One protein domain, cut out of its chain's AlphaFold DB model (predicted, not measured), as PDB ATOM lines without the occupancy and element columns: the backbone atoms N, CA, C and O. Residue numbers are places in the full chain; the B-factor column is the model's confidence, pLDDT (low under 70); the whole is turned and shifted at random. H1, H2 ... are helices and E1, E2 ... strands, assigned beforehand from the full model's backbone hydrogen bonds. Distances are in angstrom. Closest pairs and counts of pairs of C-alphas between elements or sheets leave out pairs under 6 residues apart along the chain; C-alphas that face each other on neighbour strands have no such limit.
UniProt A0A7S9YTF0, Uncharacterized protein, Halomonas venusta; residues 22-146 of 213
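AT A GLANCE: This is residues 22 to 146 of the 213 residues of an uncharacterized protein of Halomonas venusta (UniProt A0A7S9YTF0). A long helical hairpin, H2 and H3, runs lengthwise along a strongly twisted sheet of three strands, with H2 over E1 and E2 and H3 beside the strands; beyond the sheet lies a side-by-side pair of helices, H1 and H4, and H3 packs on both the sheet and H4. The printed part has 125 residues, ordered H1 E1 H2 H3 E2 E3 H4, mixed in class, with the antiparallel sheet E1 E2 E3. It is only just loose, close to compact, with a radius of gyration of the C-alphas of 16.6 A and spans of 59 by 28 by 16 A.

IN THESE COORDINATES: H1, residues 22 to 39, begins at C-alpha 22 (56.653, 195.236, -21.717) and is 25.1 A long. E1, residues 42 to 49, measures 20.6 A, and H2, residues 56 to 76, 28.4 A. H3, residues 83 to 110, measures 40.4 A. E2, residues 114 to 121, measures 22.0 A, and E3, residues 124 to 129, 12.4 A. H4, residues 130 to 146, measures 24.4 A and ends at C-alpha 146 (51.427, 182.460, -27.435).

HOW THE PARTS SIT: H1 touches H4, closest C-alphas Ile 28 and Arg 144 at 5.1 A, at a shallow tilt of 20 degrees, opposite ways. E1 and E2 are antiparallel, with N 47 and O 116 2.8 A apart; in the hairpin E2 and E3, N 119 and O 128 are 2.7 A apart. H2, H3 and H4 are on one face of the sheet: two layers, helices on a sheet. In the hairpin H2 and H3, closest C-alphas Ile 74 and Ala 93 are 5.8 A apart. H3 touches H4, closest C-alphas Arg 94 and Ser 131 at 4.8 A. Each O i to N i+4 pair is within hydrogen-bond range in H1, H3 and H4; in H2, 16 of 17 are.

THE WHOLE: The C-alphas of Gln 22 and Glu 54 are farthest apart, 59.1 A. The printed part has no cut and no long link. Mean pLDDT of the printed part is 77.5; low-confidence residues include 42 to 52 and 83 to 86.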
ATOM      1  N   GLN A  22      57.890 194.655 -22.256       64.69
ATOM      2  CA  GLN A  22      56.653 195.236 -21.717       64.69
ATOM      3  C   GLN A  22      55.449 194.913 -22.591       64.69
ATOM      4  O   GLN A  22      54.407 194.590 -22.039       64.69
ATOM      5  N   LYS A  23      55.583 194.948 -23.924       71.69
ATOM      6  CA  LYS A  23      54.488 194.566 -24.823       71.69
ATOM      7  C   LYS A  23      54.070 193.111 -24.608       71.69
ATOM      8  O   LYS A  23      52.902 192.854 -24.358       71.69
ATOM      9  N   TYR A  24      55.020 192.176 -24.616       69.38
ATOM     10  CA  TYR A  24      54.693 190.765 -24.384       69.38
ATOM     11  C   TYR A  24      54.168 190.503 -22.968       69.38
ATOM     12  O   TYR A  24      53.330 189.628 -22.783       69.38
ATOM     13  N   GLN A  25      54.640 191.254 -21.969       70.19
ATOM     14  CA  GLN A  25      54.093 191.178 -20.617       70.19
ATOM     15  C   GLN A  25      52.655 191.709 -20.564       70.19
ATOM     16  O   GLN A  25      51.803 191.049 -19.986       70.19
ATOM     17  N   ALA A  26      52.368 192.830 -21.229       71.62
ATOM     18  CA  ALA A  26      51.020 193.378 -21.335       71.62
ATOM     19  C   ALA A  26      50.063 192.408 -22.048       71.62
ATOM     20  O   ALA A  26      48.937 192.239 -21.596       71.62
ATOM     21  N   ASP A  27      50.521 191.713 -23.095       72.00
ATOM     22  CA  ASP A  27      49.728 190.685 -23.783       72.00
ATOM     23  C   ASP A  27      49.428 189.479 -22.860       72.00
ATOM     24  O   ASP A  27      48.331 188.919 -22.885       72.00
ATOM     25  N   ILE A  28      50.383 189.080 -22.003       69.31
ATOM     26  CA  ILE A  28      50.166 188.044 -20.974       69.31
ATOM     27  C   ILE A  28      49.157 188.523 -19.924       69.31
ATOM     28  O   ILE A  28      48.296 187.739 -19.510       69.31
ATOM     29  N   ASP A  29      49.270 189.776 -19.489       74.12
ATOM     30  CA  ASP A  29      48.418 190.368 -18.460       74.12
ATOM     31  C   ASP A  29      46.977 190.549 -18.973       74.12
ATOM     32  O   ASP A  29      46.034 190.207 -18.260       74.12
ATOM     33  N   ASP A  30      46.787 190.976 -20.227       79.25
ATOM     34  CA  ASP A  30      45.473 191.053 -20.882       79.25
ATOM     35  C   ASP A  30      44.829 189.667 -21.021       79.25
ATOM     36  O   ASP A  30      43.682 189.450 -20.616       79.25
ATOM     37  N   ALA A  31      45.591 188.681 -21.506       67.75
ATOM     38  CA  ALA A  31      45.103 187.311 -21.602       67.75
ATOM     39  C   ALA A  31      44.734 186.739 -20.221       67.75
ATOM     40  O   ALA A  31      43.738 186.023 -20.097       67.75
ATOM     41  N   GLN A  32      45.485 187.083 -19.168       72.88
ATOM     42  CA  GLN A  32      45.147 186.698 -17.800       72.88
ATOM     43  C   GLN A  32      43.881 187.395 -17.302       72.88
ATOM     44  O   GLN A  32      43.008 186.718 -16.765       72.88
ATOM     45  N   ALA A  33      43.732 188.698 -17.534       73.38
ATOM     46  CA  ALA A  33      42.529 189.438 -17.166       73.38
ATOM     47  C   ALA A  33      41.277 188.847 -17.838       73.38
ATOM     48  O   ALA A  33      40.217 188.746 -17.215       73.38
ATOM     49  N   ARG A  34      41.400 188.372 -19.084       76.44
ATOM     50  CA  ARG A  34      40.328 187.643 -19.779       76.44
ATOM     51  C   ARG A  34      40.007 186.300 -19.123       76.44
ATOM     52  O   ARG A  34      38.828 185.993 -18.948       76.44
ATOM     53  N   ILE A  35      41.016 185.515 -18.736       74.25
ATOM     54  CA  ILE A  35      40.818 184.261 -17.982       74.25
ATOM     55  C   ILE A  35      40.113 184.550 -16.650       74.25
ATOM     56  O   ILE A  35      39.133 183.882 -16.314       74.25
ATOM     57  N   ASP A  36      40.560 185.575 -15.926       72.44
ATOM     58  CA  ASP A  36      39.998 185.972 -14.635       72.44
ATOM     59  C   ASP A  36      38.541 186.421 -14.785       72.44
ATOM     60  O   ASP A  36      37.677 185.974 -14.029       72.44
ATOM     61  N   GLY A  37      38.225 187.214 -15.812       72.00
ATOM     62  CA  GLY A  37      36.852 187.603 -16.137       72.00
ATOM     63  C   GLY A  37      35.961 186.399 -16.456       72.00
ATOM     64  O   GLY A  37      34.844 186.294 -15.947       72.00
ATOM     65  N   LEU A  38      36.465 185.435 -17.231       76.19
ATOM     66  CA  LEU A  38      35.725 184.212 -17.550       76.19
ATOM     67  C   LEU A  38      35.574 183.277 -16.337       76.19
ATOM     68  O   LEU A  38      34.615 182.505 -16.279       76.19
ATOM     69  N   SER A  39      36.475 183.349 -15.352       74.25
ATOM     70  CA  SER A  39      36.391 182.579 -14.104       74.25
ATOM     71  C   SER A  39      35.247 183.031 -13.188       74.25
ATOM     72  O   SER A  39      34.822 182.272 -12.316       74.25
ATOM     73  N   GLN A  40      34.723 184.246 -13.390       73.56
ATOM     74  CA  GLN A  40      33.586 184.783 -12.636       73.56
ATOM     75  C   GLN A  40      32.251 184.205 -13.097       73.56
ATOM     76  O   GLN A  40      31.267 184.294 -12.365       73.56
ATOM     77  N   TYR A  41      32.208 183.596 -14.285       75.25
ATOM     78  CA  TYR A  41      30.982 182.995 -14.775       75.25
ATOM     79  C   TYR A  41      30.583 181.814 -13.886       75.25
ATOM     80  O   TYR A  41      31.379 180.929 -13.547       75.25
ATOM     81  N   ARG A  42      29.319 181.809 -13.490       69.81
ATOM     82  CA  ARG A  42      28.659 180.720 -12.777       69.81
ATOM     83  C   ARG A  42      27.440 180.309 -13.587       69.81
ATOM     84  O   ARG A  42      26.868 181.114 -14.320       69.81
ATOM     85  N   LEU A  43      27.057 179.043 -13.474       64.25
ATOM     86  CA  LEU A  43      25.726 178.654 -13.916       64.25
ATOM     87  C   LEU A  43      24.758 179.267 -12.905       64.25
ATOM     88  O   LEU A  43      24.803 178.889 -11.737       64.25
ATOM     89  N   GLU A  44      23.979 180.256 -13.329       55.50
ATOM     90  CA  GLU A  44      23.054 180.930 -12.422       55.50
ATOM     91  C   GLU A  44      21.737 180.155 -12.405       55.50
ATOM     92  O   GLU A  44      21.424 179.545 -11.392       55.50
ATOM     93  N   HIS A  45      21.040 180.056 -13.543       57.81
ATOM     94  CA  HIS A  45      19.806 179.279 -13.686       57.81
ATOM     95  C   HIS A  45      19.545 178.896 -15.154       57.81
ATOM     96  O   HIS A  45      20.009 179.570 -16.076       57.81
ATOM     97  N   LEU A  46      18.785 177.816 -15.369       62.19
ATOM     98  CA  LEU A  46      18.161 177.517 -16.661       62.19
ATOM     99  C   LEU A  46      17.065 178.566 -16.901       62.19
ATOM    100  O   LEU A  46      16.140 178.682 -16.099       62.19
ATOM    101  N   ALA A  47      17.186 179.359 -17.963       63.69
ATOM    102  CA  ALA A  47      16.160 180.308 -18.378       63.69
ATOM    103  C   ALA A  47      15.133 179.579 -19.251       63.69
ATOM    104  O   ALA A  47      15.518 178.830 -20.145       63.69
ATOM    105  N   ILE A  48      13.841 179.773 -18.991       61.50
ATOM    106  CA  ILE A  48      12.771 179.021 -19.658       61.50
ATOM    107  C   ILE A  48      11.752 179.992 -20.247       61.50
ATOM    108  O   ILE A  48      11.370 180.965 -19.595       61.50
ATOM    109  N   SER A  49      11.324 179.729 -21.482       57.06
ATOM    110  CA  SER A  49      10.324 180.518 -22.198       57.06
ATOM    111  C   SER A  49       9.282 179.604 -22.861       57.06
ATOM    112  O   SER A  49       9.678 178.672 -23.560       57.06
ATOM    113  N   PRO A  50       7.972 179.860 -22.698       60.84
ATOM    114  CA  PRO A  50       7.370 180.835 -21.786       60.84
ATOM    115  C   PRO A  50       7.477 180.385 -20.318       60.84
ATOM    116  O   PRO A  50       7.461 179.196 -20.015       60.84
ATOM    117  N   SER A  51       7.563 181.340 -19.390       62.38
ATOM    118  CA  SER A  51       7.784 181.058 -17.961       62.38
ATOM    119  C   SER A  51       6.596 180.394 -17.248       62.38
ATOM    120  O   SER A  51       6.784 179.823 -16.181       62.38
ATOM    121  N   ASN A  52       5.391 180.449 -17.830       64.31
ATOM    122  CA  ASN A  52       4.144 179.933 -17.248       64.31
ATOM    123  C   ASN A  52       3.523 178.829 -18.126       64.31
ATOM    124  O   ASN A  52       2.357 178.917 -18.508       64.31
ATOM    125  N   HIS A  53       4.314 177.826 -18.510       72.56
ATOM    126  CA  HIS A  53       3.837 176.705 -19.321       72.56
ATOM    127  C   HIS A  53       3.360 175.537 -18.443       72.56
ATOM    128  O   HIS A  53       4.014 175.202 -17.461       72.56
ATOM    129  N   GLU A  54       2.266 174.867 -18.810       79.50
ATOM    130  CA  GLU A  54       1.699 173.750 -18.027       79.50
ATOM    131  C   GLU A  54       2.654 172.550 -17.884       79.50
ATOM    132  O   GLU A  54       2.672 171.875 -16.860       79.50
ATOM    133  N   ASN A  55       3.523 172.340 -18.875       77.00
ATOM    134  CA  ASN A  55       4.542 171.284 -18.865       77.00
ATOM    135  C   ASN A  55       5.887 171.713 -18.245       77.00
ATOM    136  O   ASN A  55       6.878 170.994 -18.388       77.00
ATOM    137  N   PHE A  56       5.951 172.881 -17.597       73.38
ATOM    138  CA  PHE A  56       7.190 173.465 -17.073       73.38
ATOM    139  C   PHE A  56       7.931 172.531 -16.108       73.38
ATOM    140  O   PHE A  56       9.126 172.278 -16.290       73.38
ATOM    141  N   ASP A  57       7.223 171.988 -15.116       75.56
ATOM    142  CA  ASP A  57       7.827 171.132 -14.092       75.56
ATOM    143  C   ASP A  57       8.361 169.836 -14.706       75.56
ATOM    144  O   ASP A  57       9.502 169.450 -14.453       75.56
ATOM    145  N   SER A  58       7.580 169.208 -15.589       81.25
ATOM    146  CA  SER A  58       7.956 167.973 -16.284       81.25
ATOM    147  C   SER A  58       9.186 168.163 -17.172       81.25
ATOM    148  O   SER A  58      10.137 167.384 -17.107       81.25
ATOM    149  N   ALA A  59       9.208 169.225 -17.978       77.44
ATOM    150  CA  ALA A  59      10.315 169.494 -18.883       77.44
ATOM    151  C   ALA A  59      11.596 169.891 -18.128       77.44
ATOM    152  O   ALA A  59      12.690 169.455 -18.488       77.44
ATOM    153  N   THR A  60      11.481 170.654 -17.040       77.06
ATOM    154  CA  THR A  60      12.631 171.003 -16.191       77.06
ATOM    155  C   THR A  60      13.164 169.778 -15.448       77.06
ATOM    156  O   THR A  60      14.379 169.568 -15.394       77.06
ATOM    157  N   ALA A  61      12.274 168.931 -14.924       77.12
ATOM    158  CA  ALA A  61      12.639 167.713 -14.212       77.12
ATOM    159  C   ALA A  61      13.313 166.678 -15.118       77.12
ATOM    160  O   ALA A  61      14.231 166.005 -14.663       77.12
ATOM    161  N   VAL A  62      12.903 166.556 -16.384       85.56
ATOM    162  CA  VAL A  62      13.489 165.591 -17.327       85.56
ATOM    163  C   VAL A  62      14.665 166.204 -18.084       85.56
ATOM    164  O   VAL A  62      15.803 165.759 -17.927       85.56
ATOM    165  N   CYS A  63      14.414 167.239 -18.887       85.50
ATOM    166  CA  CYS A  63      15.418 167.833 -19.770       85.50
ATOM    167  C   CYS A  63      16.458 168.633 -18.975       85.50
ATOM    168  O   CYS A  63      17.663 168.462 -19.168       85.50
ATOM    169  N   GLY A  64      16.000 169.480 -18.048       82.62
ATOM    170  CA  GLY A  64      16.867 170.353 -17.256       82.62
ATOM    171  C   GLY A  64      17.810 169.588 -16.326       82.62
ATOM    172  O   GLY A  64      19.015 169.839 -16.334       82.62
ATOM    173  N   SER A  65      17.297 168.625 -15.554       81.25
ATOM    174  CA  SER A  65      18.122 167.837 -14.621       81.25
ATOM    175  C   SER A  65      19.184 167.002 -15.346       81.25
ATOM    176  O   SER A  65      20.346 166.969 -14.936       81.25
ATOM    177  N   THR A  66      18.804 166.403 -16.475       86.69
ATOM    178  CA  THR A  66      19.676 165.561 -17.293       86.69
ATOM    179  C   THR A  66      20.768 166.405 -17.944       86.69
ATOM    180  O   THR A  66      21.943 166.040 -17.898       86.69
ATOM    181  N   PHE A  67      20.413 167.586 -18.458       88.12
ATOM    182  CA  PHE A  67      21.385 168.561 -18.941       88.12
ATOM    183  C   PHE A  67      22.385 168.957 -17.848       88.12
ATOM    184  O   PHE A  67      23.590 168.955 -18.089       88.12
ATOM    185  N   VAL A  68      21.910 169.281 -16.640       83.69
ATOM    186  CA  VAL A  68      22.784 169.686 -15.527       83.69
ATOM    187  C   VAL A  68      23.749 168.560 -15.142       83.69
ATOM    188  O   VAL A  68      24.931 168.841 -14.936       83.69
ATOM    189  N   SER A  69      23.278 167.309 -15.103       85.12
ATOM    190  CA  SER A  69      24.114 166.139 -14.811       85.12
ATOM    191  C   SER A  69      25.206 165.944 -15.865       85.12
ATOM    192  O   SER A  69      26.388 165.978 -15.533       85.12
ATOM    193  N   TYR A  70      24.838 165.833 -17.145       89.75
ATOM    194  CA  TYR A  70      25.820 165.620 -18.214       89.75
ATOM    195  C   TYR A  70      26.789 166.789 -18.363       89.75
ATOM    196  O   TYR A  70      27.979 166.586 -18.597       89.75
ATOM    197  N   ARG A  71      26.318 168.025 -18.166       86.25
ATOM    198  CA  ARG A  71      27.189 169.200 -18.130       86.25
ATOM    199  C   ARG A  71      28.254 169.060 -17.050       86.25
ATOM    200  O   ARG A  71      29.409 169.403 -17.288       86.25
ATOM    201  N   GLN A  72      27.876 168.608 -15.857       83.50
ATOM    202  CA  GLN A  72      28.828 168.420 -14.769       83.50
ATOM    203  C   GLN A  72      29.871 167.353 -15.121       83.50
ATOM    204  O   GLN A  72      31.058 167.602 -14.912       83.50
ATOM    205  N   ASP A  73      29.459 166.238 -15.724       87.94
ATOM    206  CA  ASP A  73      30.370 165.176 -16.166       87.94
ATOM    207  C   ASP A  73      31.356 165.673 -17.236       87.94
ATOM    208  O   ASP A  73      32.567 165.466 -17.120       87.94
ATOM    209  N   ILE A  74      30.866 166.415 -18.237       85.75
ATOM    210  CA  ILE A  74      31.707 167.013 -19.285       85.75
ATOM    211  C   ILE A  74      32.734 167.964 -18.665       85.75
ATOM    212  O   ILE A  74      33.922 167.883 -18.981       85.75
ATOM    213  N   LEU A  75      32.315 168.840 -17.746       81.62
ATOM    214  CA  LEU A  75      33.224 169.781 -17.088       81.62
ATOM    215  C   LEU A  75      34.261 169.078 -16.200       81.62
ATOM    216  O   LEU A  75      35.403 169.531 -16.133       81.62
ATOM    217  N   GLN A  76      33.898 167.974 -15.547       82.50
ATOM    218  CA  GLN A  76      34.831 167.163 -14.757       82.50
ATOM    219  C   GLN A  76      35.824 166.379 -15.625       82.50
ATOM    220  O   GLN A  76      36.915 166.060 -15.159       82.50
ATOM    221  N   SER A  77      35.488 166.108 -16.889       82.88
ATOM    222  CA  SER A  77      36.372 165.409 -17.830       82.88
ATOM    223  C   SER A  77      37.536 166.262 -18.363       82.88
ATOM    224  O   SER A  77      38.419 165.744 -19.055       82.88
ATOM    225  N   ILE A  78      37.556 167.565 -18.060       79.62
ATOM    226  CA  ILE A  78      38.592 168.489 -18.534       79.62
ATOM    227  C   ILE A  78      39.917 168.192 -17.818       79.62
ATOM    228  O   ILE A  78      40.114 168.522 -16.647       79.62
ATOM    229  N   ASP A  79      40.857 167.594 -18.550       76.62
ATOM    230  CA  ASP A  79      42.192 167.264 -18.052       76.62
ATOM    231  C   ASP A  79      43.089 168.510 -18.048       76.62
ATOM    232  O   ASP A  79      43.625 168.926 -19.075       76.62
ATOM    233  N   THR A  80      43.293 169.080 -16.862       74.44
ATOM    234  CA  THR A  80      44.143 170.259 -16.642       74.44
ATOM    235  C   THR A  80      45.593 169.919 -16.274       74.44
ATOM    236  O   THR A  80      46.378 170.821 -15.991       74.44
ATOM    237  N   SER A  81      45.998 168.641 -16.322       69.69
ATOM    238  CA  SER A  81      47.342 168.198 -15.904       69.69
ATOM    239  C   SER A  81      48.486 168.737 -16.767       69.69
ATOM    240  O   SER A  81      49.634 168.766 -16.333       69.69
ATOM    241  N   SER A  82      48.200 169.174 -17.995       71.12
ATOM    242  CA  SER A  82      49.164 169.881 -18.841       71.12
ATOM    243  C   SER A  82      48.455 170.817 -19.809       71.12
ATOM    244  O   SER A  82      47.299 170.595 -20.156       71.12
ATOM    245  N   THR A  83      49.160 171.816 -20.342       64.81
ATOM    246  CA  THR A  83      48.581 172.770 -21.302       64.81
ATOM    247  C   THR A  83      48.081 172.101 -22.587       64.81
ATOM    248  O   THR A  83      47.063 172.509 -23.142       64.81
ATOM    249  N   ALA A  84      48.772 171.062 -23.070       65.94
ATOM    250  CA  ALA A  84      48.359 170.332 -24.269       65.94
ATOM    251  C   ALA A  84      47.062 169.540 -24.033       65.94
ATOM    252  O   ALA A  84      46.143 169.612 -24.848       65.94
ATOM    253  N   LYS A  85      46.969 168.851 -22.889       68.25
ATOM    254  CA  LYS A  85      45.775 168.098 -22.480       68.25
ATOM    255  C   LYS A  85      44.605 169.011 -22.117       68.25
ATOM    256  O   LYS A  85      43.475 168.714 -22.492       68.25
ATOM    257  N   ALA A  86      44.877 170.154 -21.490       69.06
ATOM    258  CA  ALA A  86      43.869 171.167 -21.191       69.06
ATOM    259  C   ALA A  86      43.255 171.696 -22.488       69.06
ATOM    260  O   ALA A  86      42.042 171.733 -22.636       69.06
ATOM    261  N   SER A  87      44.088 172.013 -23.482       73.06
ATOM    262  CA  SER A  87      43.602 172.456 -24.787       73.06
ATOM    263  C   SER A  87      42.710 171.421 -25.471       73.06
ATOM    264  O   SER A  87      41.622 171.758 -25.933       73.06
ATOM    265  N   SER A  88      43.175 170.176 -25.599       75.56
ATOM    266  CA  SER A  88      42.419 169.147 -26.321       75.56
ATOM    267  C   SER A  88      41.131 168.767 -25.591       75.56
ATOM    268  O   SER A  88      40.092 168.622 -26.238       75.56
ATOM    269  N   SER A  89      41.166 168.677 -24.259       74.19
ATOM    270  CA  SER A  89      39.982 168.401 -23.444       74.19
ATOM    271  C   SER A  89      38.972 169.550 -23.467       74.19
ATOM    272  O   SER A  89      37.784 169.276 -23.572       74.19
ATOM    273  N   LEU A  90      39.403 170.817 -23.501       76.38
ATOM    274  CA  LEU A  90      38.502 171.967 -23.676       76.38
ATOM    275  C   LEU A  90      37.818 171.981 -25.045       76.38
ATOM    276  O   LEU A  90      36.625 172.260 -25.129       76.38
ATOM    277  N   ILE A  91      38.547 171.667 -26.123       82.00
ATOM    278  CA  ILE A  91      37.958 171.569 -27.469       82.00
ATOM    279  C   ILE A  91      36.919 170.447 -27.510       82.00
ATOM    280  O   ILE A  91      35.843 170.628 -28.080       82.00
ATOM    281  N   LYS A  92      37.235 169.297 -26.904       86.62
ATOM    282  CA  LYS A  92      36.313 168.166 -26.798       86.62
ATOM    283  C   LYS A  92      35.073 168.543 -25.981       86.62
ATOM    284  O   LYS A  92      33.969 168.447 -26.504       86.62
ATOM    285  N   ALA A  93      35.266 169.062 -24.770       80.69
ATOM    286  CA  ALA A  93      34.192 169.493 -23.883       80.69
ATOM    287  C   ALA A  93      33.300 170.552 -24.542       80.69
ATOM    288  O   ALA A  93      32.086 170.500 -24.409       80.69
ATOM    289  N   ARG A  94      33.875 171.486 -25.311       89.38
ATOM    290  CA  ARG A  94      33.102 172.474 -26.074       89.38
ATOM    291  C   ARG A  94      32.150 171.811 -27.069       89.38
ATOM    292  O   ARG A  94      31.006 172.242 -27.167       89.38
ATOM    293  N   ARG A  95      32.624 170.813 -27.824       89.44
ATOM    294  CA  ARG A  95      31.793 170.089 -28.801       89.44
ATOM    295  C   ARG A  95      30.689 169.307 -28.097       89.44
ATOM    296  O   ARG A  95      29.531 169.476 -28.448       89.44
ATOM    297  N   GLU A  96      31.039 168.556 -27.056       92.12
ATOM    298  CA  GLU A  96      30.071 167.784 -26.265       92.12
ATOM    299  C   GLU A  96      29.020 168.686 -25.603       92.12
ATOM    300  O   GLU A  96      27.837 168.363 -25.620       92.12
ATOM    301  N   MET A  97      29.415 169.859 -25.093       90.12
ATOM    302  CA  MET A  97      28.472 170.844 -24.560       90.12
ATOM    303  C   MET A  97      27.562 171.432 -25.638       90.12
ATOM    304  O   MET A  97      26.387 171.638 -25.361       90.12
ATOM    305  N   ALA A  98      28.067 171.701 -26.845       90.88
ATOM    306  CA  ALA A  98      27.242 172.213 -27.940       90.88
ATOM    307  C   ALA A  98      26.198 171.175 -28.391       90.88
ATOM    308  O   ALA A  98      25.036 171.516 -28.611       90.88
ATOM    309  N   ASP A  99      26.591 169.902 -28.464       93.50
ATOM    310  CA  ASP A  99      25.673 168.801 -28.761       93.50
ATOM    311  C   ASP A  99      24.632 168.626 -27.644       93.50
ATOM    312  O   ASP A  99      23.446 168.437 -27.922       93.50
ATOM    313  N   LEU A 100      25.044 168.763 -26.380       91.81
ATOM    314  CA  LEU A 100      24.156 168.697 -25.220       91.81
ATOM    315  C   LEU A 100      23.173 169.882 -25.157       91.81
ATOM    316  O   LEU A 100      22.008 169.698 -24.815       91.81
ATOM    317  N   GLU A 101      23.611 171.092 -25.508       88.50
ATOM    318  CA  GLU A 101      22.751 172.281 -25.625       88.50
ATOM    319  C   GLU A 101      21.712 172.103 -26.741       88.50
ATOM    320  O   GLU A 101      20.537 172.415 -26.549       88.50
ATOM    321  N   LYS A 102      22.107 171.514 -27.876       91.75
ATOM    322  CA  LYS A 102      21.178 171.163 -28.959       91.75
ATOM    323  C   LYS A 102      20.184 170.076 -28.541       91.75
ATOM    324  O   LYS A 102      19.012 170.138 -28.907       91.75
ATOM    325  N   TRP A 103      20.635 169.087 -27.771       93.38
ATOM    326  CA  TRP A 103      19.757 168.071 -27.190       93.38
ATOM    327  C   TRP A 103      18.738 168.690 -26.226       93.38
ATOM    328  O   TRP A 103      17.562 168.336 -26.289       93.38
ATOM    329  N   LEU A 104      19.159 169.636 -25.380       88.94
ATOM    330  CA  LEU A 104      18.275 170.339 -24.450       88.94
ATOM    331  C   LEU A 104      17.167 171.092 -25.194       88.94
ATOM    332  O   LEU A 104      16.006 170.975 -24.811       88.94
ATOM    333  N   ASP A 105      17.513 171.809 -26.262       88.56
ATOM    334  CA  ASP A 105      16.553 172.537 -27.099       88.56
ATOM    335  C   ASP A 105      15.537 171.587 -27.761       88.56
ATOM    336  O   ASP A 105      14.326 171.817 -27.711       88.56
ATOM    337  N   GLY A 106      16.008 170.451 -28.288       91.00
ATOM    338  CA  GLY A 106      15.140 169.409 -28.842       91.00
ATOM    339  C   GLY A 106      14.231 168.753 -27.795       91.00
ATOM    340  O   GLY A 106      13.047 168.536 -28.051       91.00
ATOM    341  N   CYS A 107      14.761 168.474 -26.601       89.06
ATOM    342  CA  CYS A 107      14.002 167.916 -25.483       89.06
ATOM    343  C   CYS A 107      12.921 168.895 -25.013       89.06
ATOM    344  O   CYS A 107      11.761 168.515 -24.890       89.06
ATOM    345  N   ALA A 108      13.278 170.166 -24.819       86.00
ATOM    346  CA  ALA A 108      12.363 171.230 -24.421       86.00
ATOM    347  C   ALA A 108      11.237 171.436 -25.450       86.00
ATOM    348  O   ALA A 108      10.062 171.515 -25.077       86.00
ATOM    349  N   SER A 109      11.583 171.412 -26.742       87.88
ATOM    350  CA  SER A 109      10.629 171.564 -27.846       87.88
ATOM    351  C   SER A 109       9.537 170.490 -27.842       87.88
ATOM    352  O   SER A 109       8.401 170.779 -28.214       87.88
ATOM    353  N   HIS A 110       9.832 169.273 -27.368       89.25
ATOM    354  CA  HIS A 110       8.830 168.209 -27.221       89.25
ATOM    355  C   HIS A 110       7.709 168.578 -26.237       89.25
ATOM    356  O   HIS A 110       6.576 168.130 -26.388       89.25
ATOM    357  N   TYR A 111       8.014 169.428 -25.256       84.00
ATOM    358  CA  TYR A 111       7.067 169.920 -24.257       84.00
ATOM    359  C   TYR A 111       6.448 171.275 -24.624       84.00
ATOM    360  O   TYR A 111       5.692 171.819 -23.817       84.00
ATOM    361  N   GLY A 112       6.755 171.822 -25.808       82.62
ATOM    362  CA  GLY A 112       6.275 173.133 -26.255       82.62
ATOM    363  C   GLY A 112       6.970 174.320 -25.583       82.62
ATOM    364  O   GLY A 112       6.451 175.433 -25.625       82.62
ATOM    365  N   ILE A 113       8.132 174.100 -24.958       81.44
ATOM    366  CA  ILE A 113       8.898 175.147 -24.276       81.44
ATOM    367  C   ILE A 113      10.309 175.268 -24.842       81.44
ATOM    368  O   ILE A 113      10.819 174.368 -25.500       81.44
ATOM    369  N   GLN A 114      10.971 176.371 -24.519       79.94
ATOM    370  CA  GLN A 114      12.387 176.576 -24.766       79.94
ATOM    371  C   GLN A 114      13.125 176.661 -23.432       79.94
ATOM    372  O   GLN A 114      12.743 177.443 -22.560       79.94
ATOM    373  N   ILE A 115      14.197 175.881 -23.280       77.38
ATOM    374  CA  ILE A 115      15.101 175.947 -22.128       77.38
ATOM    375  C   ILE A 115      16.472 176.397 -22.629       77.38
ATOM    376  O   ILE A 115      17.063 175.761 -23.496       77.38
ATOM    377  N   VAL A 116      17.003 177.470 -22.049       76.56
ATOM    378  CA  VAL A 116      18.327 178.008 -22.358       76.56
ATOM    379  C   VAL A 116      19.202 177.943 -21.112       76.56
ATOM    380  O   VAL A 116      18.882 178.507 -20.065       76.56
ATOM    381  N   ALA A 117      20.344 177.269 -21.224       74.25
ATOM    382  CA  ALA A 117      21.341 177.206 -20.166       74.25
ATOM    383  C   ALA A 117      22.384 178.314 -20.350       74.25
ATOM    384  O   ALA A 117      23.266 178.208 -21.203       74.25
ATOM    385  N   LEU A 118      22.302 179.365 -19.531       78.88
ATOM    386  CA  LEU A 118      23.250 180.476 -19.576       78.88
ATOM    387  C   LEU A 118      24.186 180.463 -18.367       78.88
ATOM    388  O   LEU A 118      23.784 180.319 -17.211       78.88
ATOM    389  N   MET A 119      25.460 180.670 -18.653       74.62
ATOM    390  CA  MET A 119      26.468 181.085 -17.700       74.62
ATOM    391  C   MET A 119      26.420 182.603 -17.578       74.62
ATOM    392  O   MET A 119      26.473 183.309 -18.585       74.62
ATOM    393  N   LYS A 120      26.364 183.116 -16.352       76.50
ATOM    394  CA  LYS A 120      26.360 184.554 -16.077       76.50
ATOM    395  C   LYS A 120      27.519 184.943 -15.182       76.50
ATOM    396  O   LYS A 120      27.940 184.179 -14.315       76.50
ATOM    397  N   SER A 121      28.029 186.141 -15.421       78.19
ATOM    398  CA  SER A 121      29.013 186.819 -14.586       78.19
ATOM    399  C   SER A 121      28.353 188.066 -13.996       78.19
ATOM    400  O   SER A 121      27.506 188.654 -14.669       78.19
ATOM    401  N   PRO A 122      28.752 188.535 -12.798       72.94
ATOM    402  CA  PRO A 122      28.259 189.799 -12.239       72.94
ATOM    403  C   PRO A 122      28.402 190.995 -13.193       72.94
ATOM    404  O   PRO A 122      27.649 191.962 -13.105       72.94
ATOM    405  N   ASN A 123      29.364 190.911 -14.116       72.38
ATOM    406  CA  ASN A 123      29.695 191.960 -15.071       72.38
ATOM    407  C   ASN A 123      29.060 191.758 -16.460       72.38
ATOM    408  O   ASN A 123      29.231 192.611 -17.328       72.38
ATOM    409  N   ASP A 124      28.331 190.660 -16.690       72.56
ATOM    410  CA  ASP A 124      27.720 190.336 -17.983       72.56
ATOM    411  C   ASP A 124      26.208 190.114 -17.852       72.56
ATOM    412  O   ASP A 124      25.746 189.146 -17.248       72.56
ATOM    413  N   LYS A 125      25.431 191.016 -18.462       69.62
ATOM    414  CA  LYS A 125      23.962 190.954 -18.469       69.62
ATOM    415  C   LYS A 125      23.404 189.998 -19.528       69.62
ATOM    416  O   LYS A 125      22.267 189.556 -19.375       69.62
ATOM    417  N   GLY A 126      24.161 189.712 -20.590       72.75
ATOM    418  CA  GLY A 126      23.715 188.876 -21.709       72.75
ATOM    419  C   GLY A 126      23.819 187.384 -21.408       72.75
ATOM    420  O   GLY A 126      22.974 186.605 -21.841       72.75
ATOM    421  N   GLY A 127      24.812 187.003 -20.603       77.56
ATOM    422  CA  GLY A 127      25.135 185.605 -20.356       77.56
ATOM    423  C   GLY A 127      25.702 184.919 -21.603       77.56
ATOM    424  O   GLY A 127      25.629 185.418 -22.724       77.56
ATOM    425  N   LEU A 128      26.302 183.754 -21.399       81.44
ATOM    426  CA  LEU A 128      26.918 182.949 -22.451       81.44
ATOM    427  C   LEU A 128      26.418 181.515 -22.351       81.44
ATOM    428  O   LEU A 128      26.214 181.022 -21.243       81.44
ATOM    429  N   SER A 129      26.280 180.813 -23.474       84.94
ATOM    430  CA  SER A 129      26.128 179.358 -23.416       84.94
ATOM    431  C   SER A 129      27.374 178.728 -22.773       84.94
ATOM    432  O   SER A 129      28.453 179.335 -22.716       84.94
ATOM    433  N   THR A 130      27.253 177.504 -22.257       82.69
ATOM    434  CA  THR A 130      28.418 176.826 -21.669       82.69
ATOM    435  C   THR A 130      29.437 176.480 -22.757       82.69
ATOM    436  O   THR A 130      30.642 176.589 -22.521       82.69
ATOM    437  N   SER A 131      28.975 176.118 -23.956       83.12
ATOM    438  CA  SER A 131      29.845 175.860 -25.109       83.12
ATOM    439  C   SER A 131      30.634 177.106 -25.547       83.12
ATOM    440  O   SER A 131      31.845 177.017 -25.782       83.12
ATOM    441  N   ASP A 132      30.006 178.284 -25.571       86.00
ATOM    442  CA  ASP A 132      30.678 179.548 -25.891       86.00
ATOM    443  C   ASP A 132      31.664 179.958 -24.803       86.00
ATOM    444  O   ASP A 132      32.788 180.375 -25.105       86.00
ATOM    445  N   TRP A 133      31.287 179.799 -23.533       85.56
ATOM    446  CA  TRP A 133      32.186 180.042 -22.409       85.56
ATOM    447  C   TRP A 133      33.440 179.154 -22.488       85.56
ATOM    448  O   TRP A 133      34.553 179.672 -22.373       85.56
ATOM    449  N   LEU A 134      33.294 177.856 -22.781       79.88
ATOM    450  CA  LEU A 134      34.425 176.938 -22.990       79.88
ATOM    451  C   LEU A 134      35.310 177.366 -24.168       79.88
ATOM    452  O   LEU A 134      36.538 177.313 -24.077       79.88
ATOM    453  N   GLY A 135      34.706 177.832 -25.265       77.81
ATOM    454  CA  GLY A 135      35.440 178.373 -26.410       77.81
ATOM    455  C   GLY A 135      36.268 179.607 -26.054       77.81
ATOM    456  O   GLY A 135      37.438 179.696 -26.429       77.81
ATOM    457  N   ARG A 136      35.696 180.538 -25.282       83.62
ATOM    458  CA  ARG A 136      36.404 181.741 -24.818       83.62
ATOM    459  C   ARG A 136      37.524 181.406 -23.833       83.62
ATOM    460  O   ARG A 136      38.595 181.999 -23.936       83.62
ATOM    461  N   GLN A 137      37.303 180.443 -22.936       77.56
ATOM    462  CA  GLN A 137      38.323 179.936 -22.009       77.56
ATOM    463  C   GLN A 137      39.516 179.347 -22.765       77.56
ATOM    464  O   GLN A 137      40.665 179.696 -22.492       77.56
ATOM    465  N   HIS A 138      39.246 178.493 -23.757       76.81
ATOM    466  CA  HIS A 138      40.282 177.914 -24.612       76.81
ATOM    467  C   HIS A 138      41.082 178.987 -25.360       76.81
ATOM    468  O   HIS A 138      42.313 178.962 -25.316       76.81
ATOM    469  N   GLY A 139      40.397 179.956 -25.974       72.94
ATOM    470  CA  GLY A 139      41.037 181.068 -26.677       72.94
ATOM    471  C   GLY A 139      41.958 181.884 -25.768       72.94
ATOM    472  O   GLY A 139      43.132 182.047 -26.078       72.94
ATOM    473  N   ALA A 140      41.471 182.308 -24.598       72.06
ATOM    474  CA  ALA A 140      42.269 183.097 -23.657       72.06
ATOM    475  C   ALA A 140      43.509 182.340 -23.136       72.06
ATOM    476  O   ALA A 140      44.584 182.926 -22.990       72.06
ATOM    477  N   MET A 141      43.401 181.024 -22.921       72.25
ATOM    478  CA  MET A 141      44.555 180.188 -22.571       72.25
ATOM    479  C   MET A 141      45.581 180.079 -23.704       72.25
ATOM    480  O   MET A 141      46.787 180.078 -23.436       72.25
ATOM    481  N   MET A 142      45.130 179.994 -24.957       75.62
ATOM    482  CA  MET A 142      46.027 179.986 -26.113       75.62
ATOM    483  C   MET A 142      46.729 181.323 -26.300       75.62
ATOM    484  O   MET A 142      47.946 181.328 -26.479       75.62
ATOM    485  N   ASP A 143      46.009 182.431 -26.165       72.50
ATOM    486  CA  ASP A 143      46.577 183.776 -26.267       72.50
ATOM    487  C   ASP A 143      47.681 183.979 -25.218       72.50
ATOM    488  O   ASP A 143      48.808 184.350 -25.558       72.50
ATOM    489  N   ARG A 144      47.421 183.592 -23.958       71.25
ATOM    490  CA  ARG A 144      48.427 183.623 -22.883       71.25
ATOM    491  C   ARG A 144      49.650 182.766 -23.216       71.25
ATOM    492  O   ARG A 144      50.782 183.178 -22.962       71.25
ATOM    493  N   ARG A 145      49.450 181.566 -23.775       70.69
ATOM    494  CA  ARG A 145      50.547 180.663 -24.161       70.69
ATOM    495  C   ARG A 145      51.394 181.254 -25.285       70.69
ATOM    496  O   ARG A 145      52.619 181.182 -25.217       70.69
ATOM    497  N   ILE A 146      50.755 181.819 -26.303       73.69
ATOM    498  CA  ILE A 146      51.427 182.460 -27.435       73.69
ATOM    499  C   ILE A 146      52.262 183.639 -26.924       73.69
ATOM    500  O   ILE A 146      53.467 183.681 -27.176       73.69
TER     501      ILE A 146